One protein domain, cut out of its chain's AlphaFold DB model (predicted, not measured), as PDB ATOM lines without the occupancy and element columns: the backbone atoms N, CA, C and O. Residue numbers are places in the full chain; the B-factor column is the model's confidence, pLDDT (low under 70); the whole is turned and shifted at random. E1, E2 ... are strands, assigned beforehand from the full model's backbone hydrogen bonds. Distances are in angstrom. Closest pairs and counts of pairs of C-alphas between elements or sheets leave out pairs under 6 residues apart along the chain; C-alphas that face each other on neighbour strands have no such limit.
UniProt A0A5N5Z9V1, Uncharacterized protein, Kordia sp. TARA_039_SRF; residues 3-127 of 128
ATOM      1  N   ALA A   3     165.735 151.806 142.275       89.69
ATOM      2  CA  ALA A   3     164.721 152.601 142.947       89.69
ATOM      3  C   ALA A   3     164.629 154.016 142.361       89.69
ATOM      4  O   ALA A   3     165.651 154.640 142.070       89.69
ATOM      5  N   ILE A   4     163.398 154.511 142.211       89.00
ATOM      6  CA  ILE A   4     163.076 155.878 141.788       89.00
ATOM      7  C   ILE A   4     162.162 156.505 142.844       89.00
ATOM      8  O   ILE A   4     161.021 156.080 143.033       89.00
ATOM      9  N   GLY A   5     162.656 157.520 143.542       90.56
ATOM     10  CA  GLY A   5     161.874 158.356 144.445       90.56
ATOM     11  C   GLY A   5     161.388 159.612 143.734       90.56
ATOM     12  O   GLY A   5     162.175 160.313 143.099       90.56
ATOM     13  N   ILE A   6     160.097 159.912 143.847       88.81
ATOM     14  CA  ILE A   6     159.502 161.147 143.341       88.81
ATOM     15  C   ILE A   6     158.724 161.800 144.472       88.81
ATOM     16  O   ILE A   6     157.824 161.191 145.042       88.81
ATOM     17  N   THR A   7     159.047 163.053 144.766       87.38
ATOM     18  CA  THR A   7     158.352 163.840 145.786       87.38
ATOM     19  C   THR A   7     157.849 165.131 145.177       87.38
ATOM     20  O   THR A   7     158.629 165.867 144.579       87.38
ATOM     21  N   ILE A   8     156.572 165.438 145.364       83.62
ATOM     22  CA  ILE A   8     156.002 166.749 145.053       83.62
ATOM     23  C   ILE A   8     155.688 167.435 146.375       83.62
ATOM     24  O   ILE A   8     154.906 166.918 147.173       83.62
ATOM     25  N   ASN A   9     156.334 168.572 146.625       83.31
ATOM     26  CA  ASN A   9     156.140 169.305 147.871       83.31
ATOM     27  C   ASN A   9     154.879 170.190 147.841       83.31
ATOM     28  O   ASN A   9     154.236 170.357 146.803       83.31
ATOM     29  N   LYS A  10     154.570 170.840 148.970       78.25
ATOM     30  CA  LYS A  10     153.415 171.752 149.115       78.25
ATOM     31  C   LYS A  10     153.412 172.920 148.123       78.25
ATOM     32  O   LYS A  10     152.365 173.499 147.851       78.25
ATOM     33  N   GLN A  11     154.576 173.305 147.607       79.81
ATOM     34  CA  GLN A  11     154.720 174.359 146.605       79.81
ATOM     35  C   GLN A  11     154.529 173.840 145.171       79.81
ATOM     36  O   GLN A  11     154.597 174.636 144.239       79.81
ATOM     37  N   GLY A  12     154.298 172.538 144.975       79.31
ATOM     38  CA  GLY A  12     154.223 171.904 143.659       79.31
ATOM     39  C   GLY A  12     155.591 171.703 143.000       79.31
ATOM     40  O   GLY A  12     155.661 171.511 141.789       79.31
ATOM     41  N   LEU A  13     156.686 171.789 143.764       86.00
ATOM     42  CA  LEU A  13     158.029 171.518 143.257       86.00
ATOM     43  C   LEU A  13     158.307 170.024 143.320       86.00
ATOM     44  O   LEU A  13     158.178 169.398 144.374       86.00
ATOM     45  N   THR A  14     158.743 169.479 142.192       88.06
ATOM     46  CA  THR A  14     159.068 168.062 142.078       88.06
ATOM     47  C   THR A  14     160.540 167.806 142.385       88.06
ATOM     48  O   THR A  14     161.425 168.488 141.868       88.06
ATOM     49  N   THR A  15     160.814 166.783 143.186       93.06
ATOM     50  CA  THR A  15     162.134 166.180 143.355       93.06
ATOM     51  C   THR A  15     162.120 164.768 142.791       93.06
ATOM     52  O   THR A  15     161.213 164.000 143.093       93.06
ATOM     53  N   ILE A  16     163.128 164.439 141.986       93.56
ATOM     54  CA  ILE A  16     163.415 163.086 141.500       93.56
ATOM     55  C   ILE A  16     164.723 162.651 142.154       93.56
ATOM     56  O   ILE A  16     165.703 163.394 142.101       93.56
ATOM     57  N   ASP A  17     164.736 161.472 142.759       95.06
ATOM     58  CA  ASP A  17     165.887 160.896 143.449       95.06
ATOM     59  C   ASP A  17     166.068 159.446 142.993       95.06
ATOM     60  O   ASP A  17     165.203 158.601 143.238       95.06
ATOM     61  N   LEU A  18     167.146 159.160 142.265       93.94
ATOM     62  CA  LEU A  18     167.441 157.813 141.783       93.94
ATOM     63  C   LEU A  18     168.520 157.154 142.644       93.94
ATOM     64  O   LEU A  18     169.495 157.802 143.035       93.94
ATOM     65  N   ASP A  19     168.391 155.843 142.852       93.00
ATOM     66  CA  ASP A  19     169.435 155.029 143.484       93.00
ATOM     67  C   ASP A  19     170.764 155.127 142.710       93.00
ATOM     68  O   ASP A  19     170.893 154.649 141.579       93.00
ATOM     69  N   VAL A  20     171.771 155.728 143.345       91.25
ATOM     70  CA  VAL A  20     173.105 155.973 142.776       91.25
ATOM     71  C   VAL A  20     173.827 154.707 142.313       91.25
ATOM     72  O   VAL A  20     174.729 154.801 141.484       91.25
ATOM     73  N   PHE A  21     173.467 153.535 142.838       90.12
ATOM     74  CA  PHE A  21     174.117 152.273 142.476       90.12
ATOM     75  C   PHE A  21     173.497 151.611 141.244       90.12
ATOM     76  O   PHE A  21     174.140 150.800 140.578       90.12
ATOM     77  N   GLU A  22     172.251 151.954 140.932       90.88
ATOM     78  CA  GLU A  22     171.482 151.315 139.865       90.88
ATOM     79  C   GLU A  22     171.282 152.259 138.671       90.88
ATOM     80  O   GLU A  22     171.054 151.785 137.562       90.88
ATOM     81  N   TRP A  23     171.420 153.579 138.857       91.19
ATOM     82  CA  TRP A  23     171.204 154.594 137.821       91.19
ATOM     83  C   TRP A  23     172.456 155.433 137.546       91.19
ATOM     84  O   TRP A  23     173.118 155.924 138.453       91.19
ATOM     85  N   THR A  24     172.761 155.642 136.266       91.31
ATOM     86  CA  THR A  24     173.983 156.319 135.795       91.31
ATOM     87  C   THR A  24     173.752 157.735 135.291       91.31
ATOM     88  O   THR A  24     174.646 158.576 135.380       91.31
ATOM     89  N   LYS A  25     172.580 158.004 134.708       93.50
ATOM     90  CA  LYS A  25     172.256 159.293 134.091       93.50
ATOM     91  C   LYS A  25     170.807 159.641 134.361       93.50
ATOM     92  O   LYS A  25     169.939 158.778 134.240       93.50
ATOM     93  N   LEU A  26     170.565 160.914 134.638       94.88
ATOM     94  CA  LEU A  26     169.243 161.513 134.723       94.88
ATOM     95  C   LEU A  26     169.190 162.711 133.773       94.88
ATOM     96  O   LEU A  26     170.085 163.552 133.765       94.88
ATOM     97  N   TYR A  27     168.126 162.792 132.986       95.50
ATOM     98  CA  TYR A  27     167.766 163.971 132.212       95.50
ATOM     99  C   TYR A  27     166.383 164.420 132.650       95.50
ATOM    100  O   TYR A  27     165.506 163.579 132.842       95.50
ATOM    101  N   VAL A  28     166.177 165.728 132.763       94.25
ATOM    102  CA  VAL A  28     164.874 166.333 133.044       94.25
ATOM    103  C   VAL A  28     164.603 167.403 131.998       94.25
ATOM    104  O   VAL A  28     165.441 168.276 131.786       94.25
ATOM    105  N   ASN A  29     163.453 167.329 131.321       93.75
ATOM    106  CA  ASN A  29     163.106 168.186 130.179       93.75
ATOM    107  C   ASN A  29     164.225 168.227 129.122       93.75
ATOM    108  O   ASN A  29     164.645 169.295 128.677       93.75
ATOM    109  N   ASP A  30     164.755 167.045 128.795       93.88
ATOM    110  CA  ASP A  30     165.887 166.826 127.883       93.88
ATOM    111  C   ASP A  30     167.212 167.503 128.282       93.88
ATOM    112  O   ASP A  30     168.190 167.433 127.539       93.88
ATOM    113  N   GLN A  31     167.295 168.095 129.477       95.62
ATOM    114  CA  GLN A  31     168.534 168.642 130.023       95.62
ATOM    115  C   GLN A  31     169.210 167.629 130.950       95.62
ATOM    116  O   GLN A  31     168.534 167.045 131.801       95.62
ATOM    117  N   PRO A  32     170.530 167.408 130.824       96.31
ATOM    118  CA  PRO A  32     171.250 166.518 131.722       96.31
ATOM    119  C   PRO A  32     171.255 167.081 133.145       96.31
ATOM    120  O   PRO A  32     171.467 168.274 133.363       96.31
ATOM    121  N   VAL A  33     171.057 166.203 134.121       96.38
ATOM    122  CA  VAL A  33     171.190 166.509 135.543       96.38
ATOM    123  C   VAL A  33     172.553 166.020 136.020       96.38
ATOM    124  O   VAL A  33     172.958 164.895 135.732       96.38
ATOM    125  N   THR A  34     173.275 166.859 136.759       93.44
ATOM    126  CA  THR A  34     174.517 166.441 137.415       93.44
ATOM    127  C   THR A  34     174.183 165.505 138.576       93.44
ATOM    128  O   THR A  34     173.662 165.945 139.598       93.44
ATOM    129  N   GLY A  35     174.502 164.219 138.422       91.38
ATOM    130  CA  GLY A  35     174.194 163.177 139.404       91.38
ATOM    131  C   GLY A  35     172.820 162.537 139.187       91.38
ATOM    132  O   GLY A  35     172.261 162.576 138.094       91.38
ATOM    133  N   THR A  36     172.282 161.921 140.239       92.44
ATOM    134  CA  THR A  36     171.033 161.139 140.191       92.44
ATOM    135  C   THR A  36     169.845 161.826 140.859       92.44
ATOM    136  O   THR A  36     168.782 161.226 140.992       92.44
ATOM    137  N   LYS A  37     170.005 163.088 141.269       95.88
ATOM    138  CA  LYS A  37     168.979 163.846 141.984       95.88
ATOM    139  C   LYS A  37     168.696 165.176 141.307       95.88
ATOM    140  O   LYS A  37     169.611 165.931 140.992       95.88
ATOM    141  N   PHE A  38     167.418 165.483 141.141       96.56
ATOM    142  CA  PHE A  38     166.932 166.738 140.587       96.56
ATOM    143  C   PHE A  38     165.864 167.333 141.495       96.56
ATOM    144  O   PHE A  38     164.961 166.619 141.914       96.56
ATOM    145  N   THR A  39     165.915 168.645 141.720       94.81
ATOM    146  CA  THR A  39     164.827 169.394 142.357       94.81
ATOM    147  C   THR A  39     164.425 170.559 141.465       94.81
ATOM    148  O   THR A  39     165.241 171.402 141.085       94.81
ATOM    149  N   GLN A  40     163.140 170.600 141.132       91.50
ATOM    150  CA  GLN A  40     162.533 171.633 140.315       91.50
ATOM    151  C   GLN A  40     162.560 172.982 141.046       91.50
ATOM    152  O   GLN A  40     162.307 173.057 142.245       91.50
ATOM    153  N   LYS A  41     162.844 174.065 140.314       90.69
ATOM    154  CA  LYS A  41     162.867 175.432 140.873       90.69
ATOM    155  C   LYS A  41     161.526 176.158 140.760       90.69
ATOM    156  O   LYS A  41     161.262 177.081 141.520       90.69
ATOM    157  N   THR A  42     160.699 175.758 139.799       86.25
ATOM    158  CA  THR A  42     159.398 176.369 139.495       86.25
ATOM    159  C   THR A  42     158.371 175.278 139.207       86.25
ATOM    160  O   THR A  42     158.693 174.412 138.397       86.25
ATOM    161  N   PRO A  43     157.154 175.317 139.775       82.94
ATOM    162  CA  PRO A  43     156.150 174.276 139.547       82.94
ATOM    163  C   PRO A  43     155.763 174.139 138.072       82.94
ATOM    164  O   PRO A  43     155.801 175.116 137.318       82.94
ATOM    165  N   GLY A  44     155.340 172.940 137.682       79.62
ATOM    166  CA  GLY A  44     154.841 172.645 136.344       79.62
ATOM    167  C   GLY A  44     155.214 171.249 135.866       79.62
ATOM    168  O   GLY A  44     155.895 170.494 136.564       79.62
ATOM    169  N   THR A  45     154.777 170.928 134.653       85.00
ATOM    170  CA  THR A  45     155.054 169.648 134.001       85.00
ATOM    171  C   THR A  45     156.543 169.465 133.723       85.00
ATOM    172  O   THR A  45     157.217 170.384 133.252       85.00
ATOM    173  N   LEU A  46     157.042 168.256 133.960       87.94
ATOM    174  CA  LEU A  46     158.366 167.829 133.537       87.94
ATOM    175  C   LEU A  46     158.324 166.428 132.926       87.94
ATOM    176  O   LEU A  46     157.482 165.604 133.277       87.94
ATOM    177  N   THR A  47     159.271 166.140 132.046       91.19
ATOM    178  CA  THR A  47     159.617 164.780 131.618       91.19
ATOM    179  C   THR A  47     160.969 164.400 132.196       91.19
ATOM    180  O   THR A  47     161.821 165.266 132.400       91.19
ATOM    181  N   PHE A  48     161.200 163.114 132.452       90.69
ATOM    182  CA  PHE A  48     162.526 162.627 132.810       90.69
ATOM    183  C   PHE A  48     162.913 161.364 132.049       90.69
ATOM    184  O   PHE A  48     162.068 160.598 131.582       90.69
ATOM    185  N   LYS A  49     164.225 161.165 131.932       91.19
ATOM    186  CA  LYS A  49     164.864 159.968 131.384       91.19
ATOM    187  C   LYS A  49     165.950 159.525 132.353       91.19
ATOM    188  O   LYS A  49     166.820 160.326 132.688       91.19
ATOM    189  N   ALA A  50     165.908 158.279 132.790       90.75
ATOM    190  CA  ALA A  50     166.878 157.681 133.693       90.75
ATOM    191  C   ALA A  50     167.513 156.451 133.031       90.75
ATOM    192  O   ALA A  50     166.809 155.639 132.436       90.75
ATOM    193  N   TYR A  51     168.836 156.319 133.112       89.56
ATOM    194  CA  TYR A  51     169.581 155.221 132.488       89.56
ATOM    195  C   TYR A  51     170.155 154.302 133.556       89.56
ATOM    196  O   TYR A  51     170.940 154.761 134.387       89.56
ATOM    197  N   ALA A  52     169.788 153.025 133.542       87.81
ATOM    198  CA  ALA A  52     170.264 152.055 134.523       87.81
ATOM    199  C   ALA A  52     171.647 151.481 134.161       87.81
ATOM    200  O   ALA A  52     172.010 151.422 132.985       87.81
ATOM    201  N   THR A  53     172.411 151.044 135.168       82.12
ATOM    202  CA  THR A  53     173.732 150.394 135.020       82.12
ATOM    203  C   THR A  53     173.665 149.012 134.369       82.12
ATOM    204  O   THR A  53     174.692 148.500 133.929       82.12
ATOM    205  N   GLY A  54     172.481 148.403 134.293       77.00
ATOM    206  CA  GLY A  54     172.287 147.090 133.692       77.00
ATOM    207  C   GLY A  54     170.898 146.901 133.097       77.00
ATOM    208  O   GLY A  54     170.090 147.831 133.009       77.00
ATOM    209  N   GLU A  55     170.630 145.666 132.689       73.88
ATOM    210  CA  GLU A  55     169.350 145.281 132.111       73.88
ATOM    211  C   GLU A  55     168.257 145.251 133.195       73.88
ATOM    212  O   GLU A  55     168.315 144.479 134.159       73.88
ATOM    213  N   LEU A  56     167.252 146.114 133.044       72.12
ATOM    214  CA  LEU A  56     166.003 146.060 133.784       72.12
ATOM    215  C   LEU A  56     164.964 145.473 132.840       72.12
ATOM    216  O   LEU A  56     164.605 146.104 131.852       72.12
ATOM    217  N   VAL A  57     164.475 144.272 133.145       67.94
ATOM    218  CA  VAL A  57     163.401 143.653 132.364       67.94
ATOM    219  C   VAL A  57     162.111 144.446 132.615       67.94
ATOM    220  O   VAL A  57     161.602 144.410 133.741       67.94
ATOM    221  N   PRO A  58     161.573 145.166 131.613       61.09
ATOM    222  CA  PRO A  58     160.328 145.904 131.763       61.09
ATOM    223  C   PRO A  58     159.189 144.909 131.963       61.09
ATOM    224  O   PRO A  58     158.978 144.023 131.134       61.09
ATOM    225  N   VAL A  59     158.419 145.065 133.034       58.97
ATOM    226  CA  VAL A  59     157.162 144.332 133.190       58.97
ATOM    227  C   VAL A  59     156.055 145.244 132.662       58.97
ATOM    228  O   VAL A  59     155.601 146.132 133.373       58.97
ATOM    229  N   ASN A  60     155.666 145.078 131.392       62.06
ATOM    230  CA  ASN A  60     154.518 145.789 130.802       62.06
ATOM    231  C   ASN A  60     153.253 145.543 131.648       62.06
ATOM    232  O   ASN A  60     153.052 144.396 132.060       62.06
ATOM    233  N   PRO A  61     152.358 146.532 131.869       63.34
ATOM    234  CA  PRO A  61     152.181 147.830 131.188       63.34
ATOM    235  C   PRO A  61     152.782 149.040 131.942       63.34
ATOM    236  O   PRO A  61     153.279 148.874 133.054       63.34
ATOM    237  N   PRO A  62     152.723 150.266 131.382       65.88
ATOM    238  CA  PRO A  62     153.053 151.481 132.125       65.88
ATOM    239  C   PRO A  62     152.306 151.572 133.458       65.88
ATOM    240  O   PRO A  62     151.100 151.332 133.527       65.88
ATOM    241  N   VAL A  63     153.023 151.946 134.518       72.56
ATOM    242  CA  VAL A  63     152.387 152.334 135.784       72.56
ATOM    243  C   VAL A  63     151.768 153.711 135.590       72.56
ATOM    244  O   VAL A  63     152.335 154.555 134.906       72.56
ATOM    245  N   ILE A  64     150.607 153.955 136.186       73.19
ATOM    246  CA  ILE A  64     150.058 155.300 136.338       73.19
ATOM    247  C   ILE A  64     149.779 155.468 137.824       73.19
ATOM    248  O   ILE A  64     149.057 154.668 138.417       73.19
ATOM    249  N   LEU A  65     150.391 156.483 138.430       74.38
ATOM    250  CA  LEU A  65     150.127 156.868 139.811       74.38
ATOM    251  C   LEU A  65     149.349 158.176 139.786       74.38
ATOM    252  O   LEU A  65     149.773 159.143 139.163       74.38
ATOM    253  N   GLU A  66     148.196 158.205 140.441       71.69
ATOM    254  CA  GLU A  66     147.340 159.386 140.484       71.69
ATOM    255  C   GLU A  66     147.129 159.799 141.931       71.69
ATOM    256  O   GLU A  66     146.713 158.991 142.761       71.69
ATOM    257  N   VAL A  67     147.364 161.075 142.221       70.94
ATOM    258  CA  VAL A  67     146.941 161.678 143.481       70.94
ATOM    259  C   VAL A  67     145.656 162.442 143.233       70.94
ATOM    260  O   VAL A  67     145.642 163.456 142.536       70.94
ATOM    261  N   LYS A  68     144.567 161.918 143.789       65.75
ATOM    262  CA  LYS A  68     143.226 162.492 143.671       65.75
ATOM    263  C   LYS A  68     142.959 163.487 144.790       65.75
ATOM    264  O   LYS A  68     143.523 163.375 145.881       65.75
ATOM    265  N   ASN A  69     142.074 164.436 144.510       62.72
ATOM    266  CA  ASN A  69     141.486 165.298 145.529       62.72
ATOM    267  C   ASN A  69     140.495 164.502 146.394       62.72
ATOM    268  O   ASN A  69     139.944 163.496 145.948       62.72
ATOM    269  N   GLU A  70     140.241 164.970 147.619       62.38
ATOM    270  CA  GLU A  70     139.263 164.385 148.555       62.38
ATOM    271  C   GLU A  70     137.853 164.207 147.964       62.38
ATOM    272  O   GLU A  70     137.144 163.268 148.320       62.38
ATOM    273  N   ASP A  71     137.444 165.090 147.054       65.44
ATOM    274  CA  ASP A  71     136.140 165.053 146.387       65.44
ATOM    275  C   ASP A  71     136.099 164.104 145.174       65.44
ATOM    276  O   ASP A  71     135.095 164.052 144.464       65.44
ATOM    277  N   ASN A  72     137.178 163.350 144.927       58.47
ATOM    278  CA  ASN A  72     137.388 162.531 143.731       58.47
ATOM    279  C   ASN A  72     137.281 163.313 142.405       58.47
ATOM    280  O   ASN A  72     137.142 162.693 141.347       58.47
ATOM    281  N   SER A  73     137.363 164.651 142.433       60.81
ATOM    282  CA  SER A  73     137.494 165.463 141.221       60.81
ATOM    283  C   SER A  73     138.858 165.233 140.562       60.81
ATOM    284  O   SER A  73     139.768 164.653 141.167       60.81
ATOM    285  N   ASN A  74     138.976 165.648 139.293       50.94
ATOM    286  CA  ASN A  74     140.157 165.382 138.474       50.94
ATOM    287  C   ASN A  74     141.462 165.714 139.231       50.94
ATOM    288  O   ASN A  74     141.568 166.775 139.851       50.94
ATOM    289  N   PRO A  75     142.435 164.788 139.218       53.75
ATOM    290  CA  PRO A  75     143.582 164.813 140.113       53.75
ATOM    291  C   PRO A  75     144.498 166.017 139.877       53.75
ATOM    292  O   PRO A  75     144.713 166.448 138.743       53.75
ATOM    293  N   SER A  76     145.165 166.472 140.941       53.16
ATOM    294  CA  SER A  76     146.420 167.229 140.842       53.16
ATOM    295  C   SER A  76     147.500 166.273 140.338       53.16
ATOM    296  O   SER A  76     148.240 165.639 141.081       53.16
ATOM    297  N   THR A  77     147.447 166.060 139.032       55.19
ATOM    298  CA  THR A  77     147.919 164.861 138.347       55.19
ATOM    299  C   THR A  77     149.434 164.767 138.383       55.19
ATOM    300  O   THR A  77     150.047 165.735 137.968       55.19
ATOM    301  N   GLY A  78     150.017 163.610 138.717       55.19
ATOM    302  CA  GLY A  78     151.404 163.245 138.398       55.19
ATOM    303  C   GLY A  78     151.456 161.919 137.630       55.19
ATOM    304  O   GLY A  78     151.748 160.897 138.232       55.19
ATOM    305  N   ILE A  79     151.151 161.910 136.321       56.34
ATOM    306  CA  ILE A  79     151.130 160.669 135.507       56.34
ATOM    307  C   ILE A  79     152.540 160.144 135.297       56.34
ATOM    308  O   ILE A  79     153.201 160.481 134.321       56.34
ATOM    309  N   LEU A  80     152.965 159.256 136.180       60.00
ATOM    310  CA  LEU A  80     154.265 158.624 136.102       60.00
ATOM    311  C   LEU A  80     154.260 157.434 135.138       60.00
ATOM    312  O   LEU A  80     154.250 156.289 135.565       60.00
ATOM    313  N   ASN A  81     154.254 157.711 133.835       61.38
ATOM    314  CA  ASN A  81     154.286 156.670 132.808       61.38
ATOM    315  C   ASN A  81     155.697 156.081 132.661       61.38
ATOM    316  O   ASN A  81     156.546 156.696 132.022       61.38
ATOM    317  N   PHE A  82     155.919 154.887 133.212       64.12
ATOM    318  CA  PHE A  82     157.161 154.146 133.021       64.12
ATOM    319  C   PHE A  82     157.134 153.292 131.763       64.12
ATOM    320  O   PHE A  82     156.398 152.311 131.673       64.12
ATOM    321  N   SER A  83     158.024 153.611 130.832       64.88
ATOM    322  CA  SER A  83     158.482 152.655 129.830       64.88
ATOM    323  C   SER A  83     159.965 152.405 130.055       64.88
ATOM    324  O   SER A  83     160.750 153.352 130.154       64.88
ATOM    325  N   ALA A  84     160.325 151.129 130.183       67.62
ATOM    326  CA  ALA A  84     161.707 150.691 130.188       67.62
ATOM    327  C   ALA A  84     162.019 150.045 128.833       67.62
ATOM    328  O   ALA A  84     161.236 149.242 128.327       67.62
ATOM    329  N   ILE A  85     163.129 150.442 128.216       74.12
ATOM    330  CA  ILE A  85     163.587 149.906 126.932       74.12
ATOM    331  C   ILE A  85     165.045 149.498 127.095       74.12
ATOM    332  O   ILE A  85     165.875 150.333 127.464       74.12
ATOM    333  N   SER A  86     165.356 148.236 126.802       75.38
ATOM    334  CA  SER A  86     166.739 147.778 126.681       75.38
ATOM    335  C   SER A  86     167.377 148.431 125.456       75.38
ATOM    336  O   SER A  86     166.859 148.337 124.341       75.38
ATOM    337  N   LEU A  87     168.492 149.122 125.662       77.31
ATOM    338  CA  LEU A  87     169.270 149.756 124.608       77.31
ATOM    339  C   LEU A  87     170.304 148.777 124.042       77.31
ATOM    340  O   LEU A  87     170.670 147.783 124.667       77.31
ATOM    341  N   THR A  88     170.809 149.070 122.843       76.38
ATOM    342  CA  THR A  88     171.795 148.226 122.143       76.38
ATOM    343  C   THR A  88     173.130 148.097 122.878       76.38
ATOM    344  O   THR A  88     173.890 147.181 122.591       76.38
ATOM    345  N   ASP A  89     173.428 149.011 123.802       76.94
ATOM    346  CA  ASP A  89     174.623 148.985 124.652       76.94
ATOM    347  C   ASP A  89     174.421 148.200 125.965       76.94
ATOM    348  O   ASP A  89     175.316 148.173 126.807       76.94
ATOM    349  N   GLY A  90     173.259 147.560 126.143       74.56
ATOM    350  CA  GLY A  90     172.909 146.784 127.335       74.56
ATOM    351  C   GLY A  90     172.399 147.619 128.513       74.56
ATOM    352  O   GLY A  90     172.026 147.049 129.539       74.56
ATOM    353  N   SER A  91     172.350 148.950 128.391       78.38
ATOM    354  CA  SER A  91     171.715 149.809 129.395       78.38
ATOM    355  C   SER A  91     170.194 149.817 129.234       78.38
ATOM    356  O   SER A  91     169.663 149.504 128.169       78.38
ATOM    357  N   THR A  92     169.469 150.185 130.292       83.88
ATOM    358  CA  THR A  92     168.008 150.337 130.218       83.88
ATOM    359  C   THR A  92     167.612 151.791 130.371       83.88
ATOM    360  O   THR A  92     167.995 152.442 131.342       83.88
ATOM    361  N   LEU A  93     166.817 152.290 129.428       85.38
ATOM    362  CA  LEU A  93     166.222 153.617 129.492       85.38
ATOM    363  C   LEU A  93     164.851 153.531 130.148       85.38
ATOM    364  O   LEU A  93     163.953 152.913 129.594       85.38
ATOM    365  N   CYS A  94     164.692 154.219 131.269       85.56
ATOM    366  CA  CYS A  94     163.419 154.492 131.911       85.56
ATOM    367  C   CYS A  94     162.974 155.914 131.572       85.56
ATOM    368  O   CYS A  94     163.743 156.861 131.737       85.56
ATOM    369  N   THR A  95     161.732 156.092 131.136       85.75
ATOM    370  CA  THR A  95     161.148 157.425 130.920       85.75
ATOM    371  C   THR A  95     159.981 157.670 131.861       85.75
ATOM    372  O   THR A  95     159.392 156.719 132.363       85.75
ATOM    373  N   GLY A  96     159.671 158.941 132.117       84.50
ATOM    374  CA  GLY A  96     158.495 159.329 132.882       84.50
ATOM    375  C   GLY A  96     158.020 160.737 132.550       84.50
ATOM    376  O   GLY A  96     158.804 161.610 132.175       84.50
ATOM    377  N   LEU A  97     156.716 160.946 132.690       85.12
ATOM    378  CA  LEU A  97     156.073 162.255 132.694       85.12
ATOM    379  C   LEU A  97     155.700 162.574 134.145       85.12
ATOM    380  O   LEU A  97     155.412 161.684 134.933       85.12
ATOM    381  N   ILE A  98     155.752 163.834 134.542       83.12
ATOM    382  CA  ILE A  98     155.195 164.286 135.811       83.12
ATOM    383  C   ILE A  98     154.512 165.596 135.497       83.12
ATOM    384  O   ILE A  98     155.147 166.622 135.268       83.12
ATOM    385  N   THR A  99     153.197 165.551 135.418       75.62
ATOM    386  CA  THR A  99     152.388 166.759 135.398       75.62
ATOM    387  C   THR A  99     152.276 167.284 136.825       75.62
ATOM    388  O   THR A  99     152.469 166.547 137.783       75.62
ATOM    389  N   THR A 100     152.007 168.571 136.972       68.94
ATOM    390  CA  THR A 100     151.426 169.138 138.187       68.94
ATOM    391  C   THR A 100     150.503 170.243 137.715       68.94
ATOM    392  O   THR A 100     150.910 171.087 136.912       68.94
ATOM    393  N   GLU A 101     149.247 170.241 138.149       58.44
ATOM    394  CA  GLU A 101     148.427 171.431 137.944       58.44
ATOM    395  C   GLU A 101     148.921 172.542 138.875       58.44
ATOM    396  O   GLU A 101     149.349 172.292 140.005       58.44
ATOM    397  N   LYS A 102     148.900 173.790 138.393       49.25
ATOM    398  CA  LYS A 102     149.216 174.956 139.223       49.25
ATOM    399  C   LYS A 102     148.164 175.076 140.322       49.25
ATOM    400  O   LYS A 102     147.098 175.637 140.098       49.25
ATOM    401  N   GLY A 103     148.495 174.607 141.515       49.06
ATOM    402  CA  GLY A 103     147.640 174.766 142.678       49.06
ATOM    403  C   GLY A 103     147.960 173.738 143.745       49.06
ATOM    404  O   GLY A 103     148.008 172.543 143.482       49.06
ATOM    405  N   TYR A 104     148.173 174.226 144.961       48.06
ATOM    406  CA  TYR A 104     148.143 173.408 146.163       48.06
ATOM    407  C   TYR A 104     146.715 172.896 146.357       48.06
ATOM    408  O   TYR A 104     145.800 173.690 146.595       48.06
ATOM    409  N   THR A 105     146.507 171.588 146.264       53.41
ATOM    410  CA  THR A 105     145.247 170.962 146.661       53.41
ATOM    411  C   THR A 105     145.375 170.525 148.106       53.41
ATOM    412  O   THR A 105     146.073 169.577 148.456       53.41
ATOM    413  N   LYS A 106     144.695 171.285 148.971       47.78
ATOM    414  CA  LYS A 106     144.776 171.222 150.438       47.78
ATOM    415  C   LYS A 106     144.563 169.818 151.022       47.78
ATOM    416  O   LYS A 106     145.009 169.565 152.134       47.78
ATOM    417  N   ASN A 107     143.957 168.911 150.254       52.56
ATOM    418  CA  ASN A 107     143.493 167.606 150.700       52.56
ATOM    419  C   ASN A 107     143.737 166.479 149.664       52.56
ATOM    420  O   ASN A 107     142.888 165.613 149.461       52.56
ATOM    421  N   ALA A 108     144.863 166.504 148.947       56.78
ATOM    422  CA  ALA A 108     145.230 165.415 148.040       56.78
ATOM    423  C   ALA A 108     145.484 164.102 148.819       56.78
ATOM    424  O   ALA A 108     146.028 164.134 149.929       56.78
ATOM    425  N   GLN A 109     145.105 162.946 148.257       55.75
ATOM    426  CA  GLN A 109     145.336 161.641 148.884       55.75
ATOM    427  C   GLN A 109     146.833 161.474 149.197       55.75
ATOM    428  O   GLN A 109     147.673 161.441 148.296       55.75
ATOM    429  N   LYS A 110     147.172 161.392 150.489       57.34
ATOM    430  CA  LYS A 110     148.562 161.309 150.955       57.34
ATOM    431  C   LYS A 110     149.163 159.966 150.536       57.34
ATOM    432  O   LYS A 110     148.934 158.951 151.187       57.34
ATOM    433  N   GLY A 111     149.903 159.958 149.431       57.94
ATOM    434  CA  GLY A 111     150.812 158.870 149.070       57.94
ATOM    435  C   GLY A 111     152.072 158.920 149.942       57.94
ATOM    436  O   GLY A 111     152.501 160.004 150.334       57.94
ATOM    437  N   PRO A 112     152.670 157.760 150.239       67.94
ATOM    438  CA  PRO A 112     153.478 157.113 149.216       67.94
ATOM    439  C   PRO A 112     152.654 156.156 148.358       67.94
ATOM    440  O   PRO A 112     152.154 155.142 148.838       67.94
ATOM    441  N   LEU A 113     152.538 156.463 147.069       77.25
ATOM    442  CA  LEU A 113     152.091 155.510 146.064       77.25
ATOM    443  C   LEU A 113     153.321 154.753 145.575       77.25
ATOM    444  O   LEU A 113     154.208 155.337 144.953       77.25
ATOM    445  N   ALA A 114     153.405 153.470 145.905       81.56
ATOM    446  CA  ALA A 114     154.524 152.636 145.500       81.56
ATOM    447  C   ALA A 114     154.193 151.854 144.228       81.56
ATOM    448  O   ALA A 114     153.054 151.436 144.015       81.56
ATOM    449  N   PHE A 115     155.211 151.596 143.418       78.50
ATOM    450  CA  PHE A 115     155.132 150.651 142.317       78.50
ATOM    451  C   PHE A 115     156.315 149.688 142.357       78.50
ATOM    452  O   PHE A 115     157.392 149.999 142.874       78.50
ATOM    453  N   ASN A 116     156.098 148.508 141.788       81.88
ATOM    454  CA  ASN A 116     157.115 147.489 141.616       81.88
ATOM    455  C   ASN A 116     156.929 146.847 140.238       81.88
ATOM    456  O   ASN A 116     155.863 146.316 139.932       81.88
ATOM    457  N   GLN A 117     157.970 146.929 139.417       75.44
ATOM    458  CA  GLN A 117     158.068 146.302 138.107       75.44
ATOM    459  C   GLN A 117     159.387 145.534 138.022       75.44
ATOM    460  O   GLN A 117     160.407 146.033 137.541       75.44
ATOM    461  N   GLY A 118     159.375 144.302 138.530       76.94
ATOM    462  CA  GLY A 118     160.544 143.428 138.526       76.94
ATOM    463  C   GLY A 118     161.661 143.972 139.419       76.94
ATOM    464  O   GLY A 118     161.523 144.010 140.638       76.94
ATOM    465  N   ARG A 119     162.787 144.371 138.814       77.75
ATOM    466  CA  ARG A 119     163.923 144.982 139.533       77.75
ATOM    467  C   ARG A 119     163.797 146.494 139.715       77.75
ATOM    468  O   ARG A 119     164.663 147.075 140.367       77.75
ATOM    469  N   MET A 120     162.770 147.115 139.139       80.50
ATOM    470  CA  MET A 120     162.499 148.541 139.271       80.50
ATOM    471  C   MET A 120     161.410 148.764 140.313       80.50
ATOM    472  O   MET A 120     160.339 148.162 140.260       80.50
ATOM    473  N   THR A 121     161.669 149.658 141.253       86.00
ATOM    474  CA  THR A 121     160.690 150.060 142.264       86.00
ATOM    475  C   THR A 121     160.642 151.565 142.336       86.00
ATOM    476  O   THR A 121     161.622 152.238 142.029       86.00
ATOM    477  N   GLY A 122     159.555 152.113 142.843       83.94
ATOM    478  CA  GLY A 122     159.593 153.509 143.208       83.94
ATOM    479  C   GLY A 122     158.420 153.938 144.039       83.94
ATOM    480  O   GLY A 122     157.478 153.182 144.276       83.94
ATOM    481  N   VAL A 123     158.552 155.156 144.535       86.06
ATOM    482  CA  VAL A 123     157.635 155.750 145.490       86.06
ATOM    483  C   VAL A 123     157.333 157.159 145.026       86.06
ATOM    484  O   VAL A 123     158.247 157.950 144.799       86.06
ATOM    485  N   PHE A 124     156.049 157.458 144.902       82.31
ATOM    486  CA  PHE A 124     155.537 158.788 144.643       82.31
ATOM    487  C   PHE A 124     154.920 159.353 145.920       82.31
ATOM    488  O   PHE A 124     153.917 158.839 146.418       82.31
ATOM    489  N   THR A 125     155.511 160.419 146.445       82.75
ATOM    490  CA  THR A 125     155.067 161.103 147.658       82.75
ATOM    491  C   THR A 125     154.519 162.475 147.295       82.75
ATOM    492  O   THR A 125     155.183 163.256 146.616       82.75
ATOM    493  N   TYR A 126     153.320 162.786 147.784       77.12
ATOM    494  CA  TYR A 126     152.746 164.126 147.697       77.12
ATOM    495  C   TYR A 126     152.656 164.718 149.103       77.12
ATOM    496  O   TYR A 126     151.935 164.196 149.957       77.12
ATOM    497  N   GLU A 127     153.411 165.783 149.365       75.56
ATOM    498  CA  GLU A 127     153.415 166.443 150.668       75.56
ATOM    499  C   GLU A 127     152.235 167.422 150.749       75.56
ATOM    500  O   GLU A 127     152.268 168.507 150.170       75.56
TER     501      GLU A 127
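What this domain is: This is residues 3 to 127 of the 128 residues of an uncharacterized protein of Kordia sp. TARA_039_SRF (UniProt A0A5N5Z9V1). Two five-stranded sheets lie face to face as a sandwich, their strands running nearly in line with each other, and the long link from E6 to E7 winds along the side where E9 and E7 are the edge strands. The longest axis reaches from Asp 71 in that link to Asp 89 in the turn between E7 and E8. The printed part has 125 residues with no named helix and ten named strands, E1 to E10 in order; it is all strand by class, though only 54 residues are in named elements. One sheet, E5 E2 E1 E10 E9, is mixed; the other, E4 E3 E6 E8 E7, is antiparallel. The whole is compact, with a radius of gyration of the C-alphas of 14.3 A, and elongated, spanning 46 by 29 by 19 A.

Where its parts are: Find C-alpha 3 at (164.721, 152.601, 142.947); from there E1, residues 3 to 8, runs 16.8 A. In its sheet look for E2 at residues 14 to 18, 13.2 A, E5 at 37 to 39, E9 at 112 to 117, 16.2 A, and E10 at 120 to 126, 20.2 A, ending at C-alpha 126 at (152.746, 164.126, 147.697). In the other sheet, E6, residues 46 to 52, starts at C-alpha 46 at (158.366, 167.829, 133.537) and runs 19.8 A. With it are E3 at 23 to 28, 14.2 A, E4 at 31 to 33, E7 at 83 to 86, 10.1 A, and E8 at 92 to 98, 19.7 A.

How they stand to each other: Start at E1 and E10, parallel at 13 degrees, with N 6 and O 123 2.9 A apart. On E1's other side is E2, antiparallel in a hairpin, with N 15 and O 7 at 2.7 A. Beyond E2, the edge strand E5 is antiparallel, with N 16 and O 38 at 2.8 A. At the other edge, E9 forms a hairpin with E10, with N 113 and O 124 at 2.8 A. The sheets of the sandwich, face to face, are 10.3 A centre to centre where they face each other, their strands at 21 degrees. In the second sheet, strongly twisted, E6 is antiparallel to E8, with N 48 and O 96 at 2.8 A, and to E3, with N 27 and O 49 at 2.8 A. E7 and E8 form a hairpin, with N 85 and O 93 at 2.9 A. E4 and E3 meet only at a point, C-alphas 32 and 27 being 4.3 A apart. E2 and E6 are near each other, with 5 pairs of C-alphas within 10 A.

The domain as a whole: The C-alphas of Asp 71 and Asp 89, the two farthest apart, are 47.0 A apart. The printed part has no cut. The links E6 to E7, 30 residues, and E8 to E9, 13 residues, are long. Mean pLDDT of the printed part is 77.6; look for values under 70 at residues 57 to 62, 68 to 84 and 100 to 112.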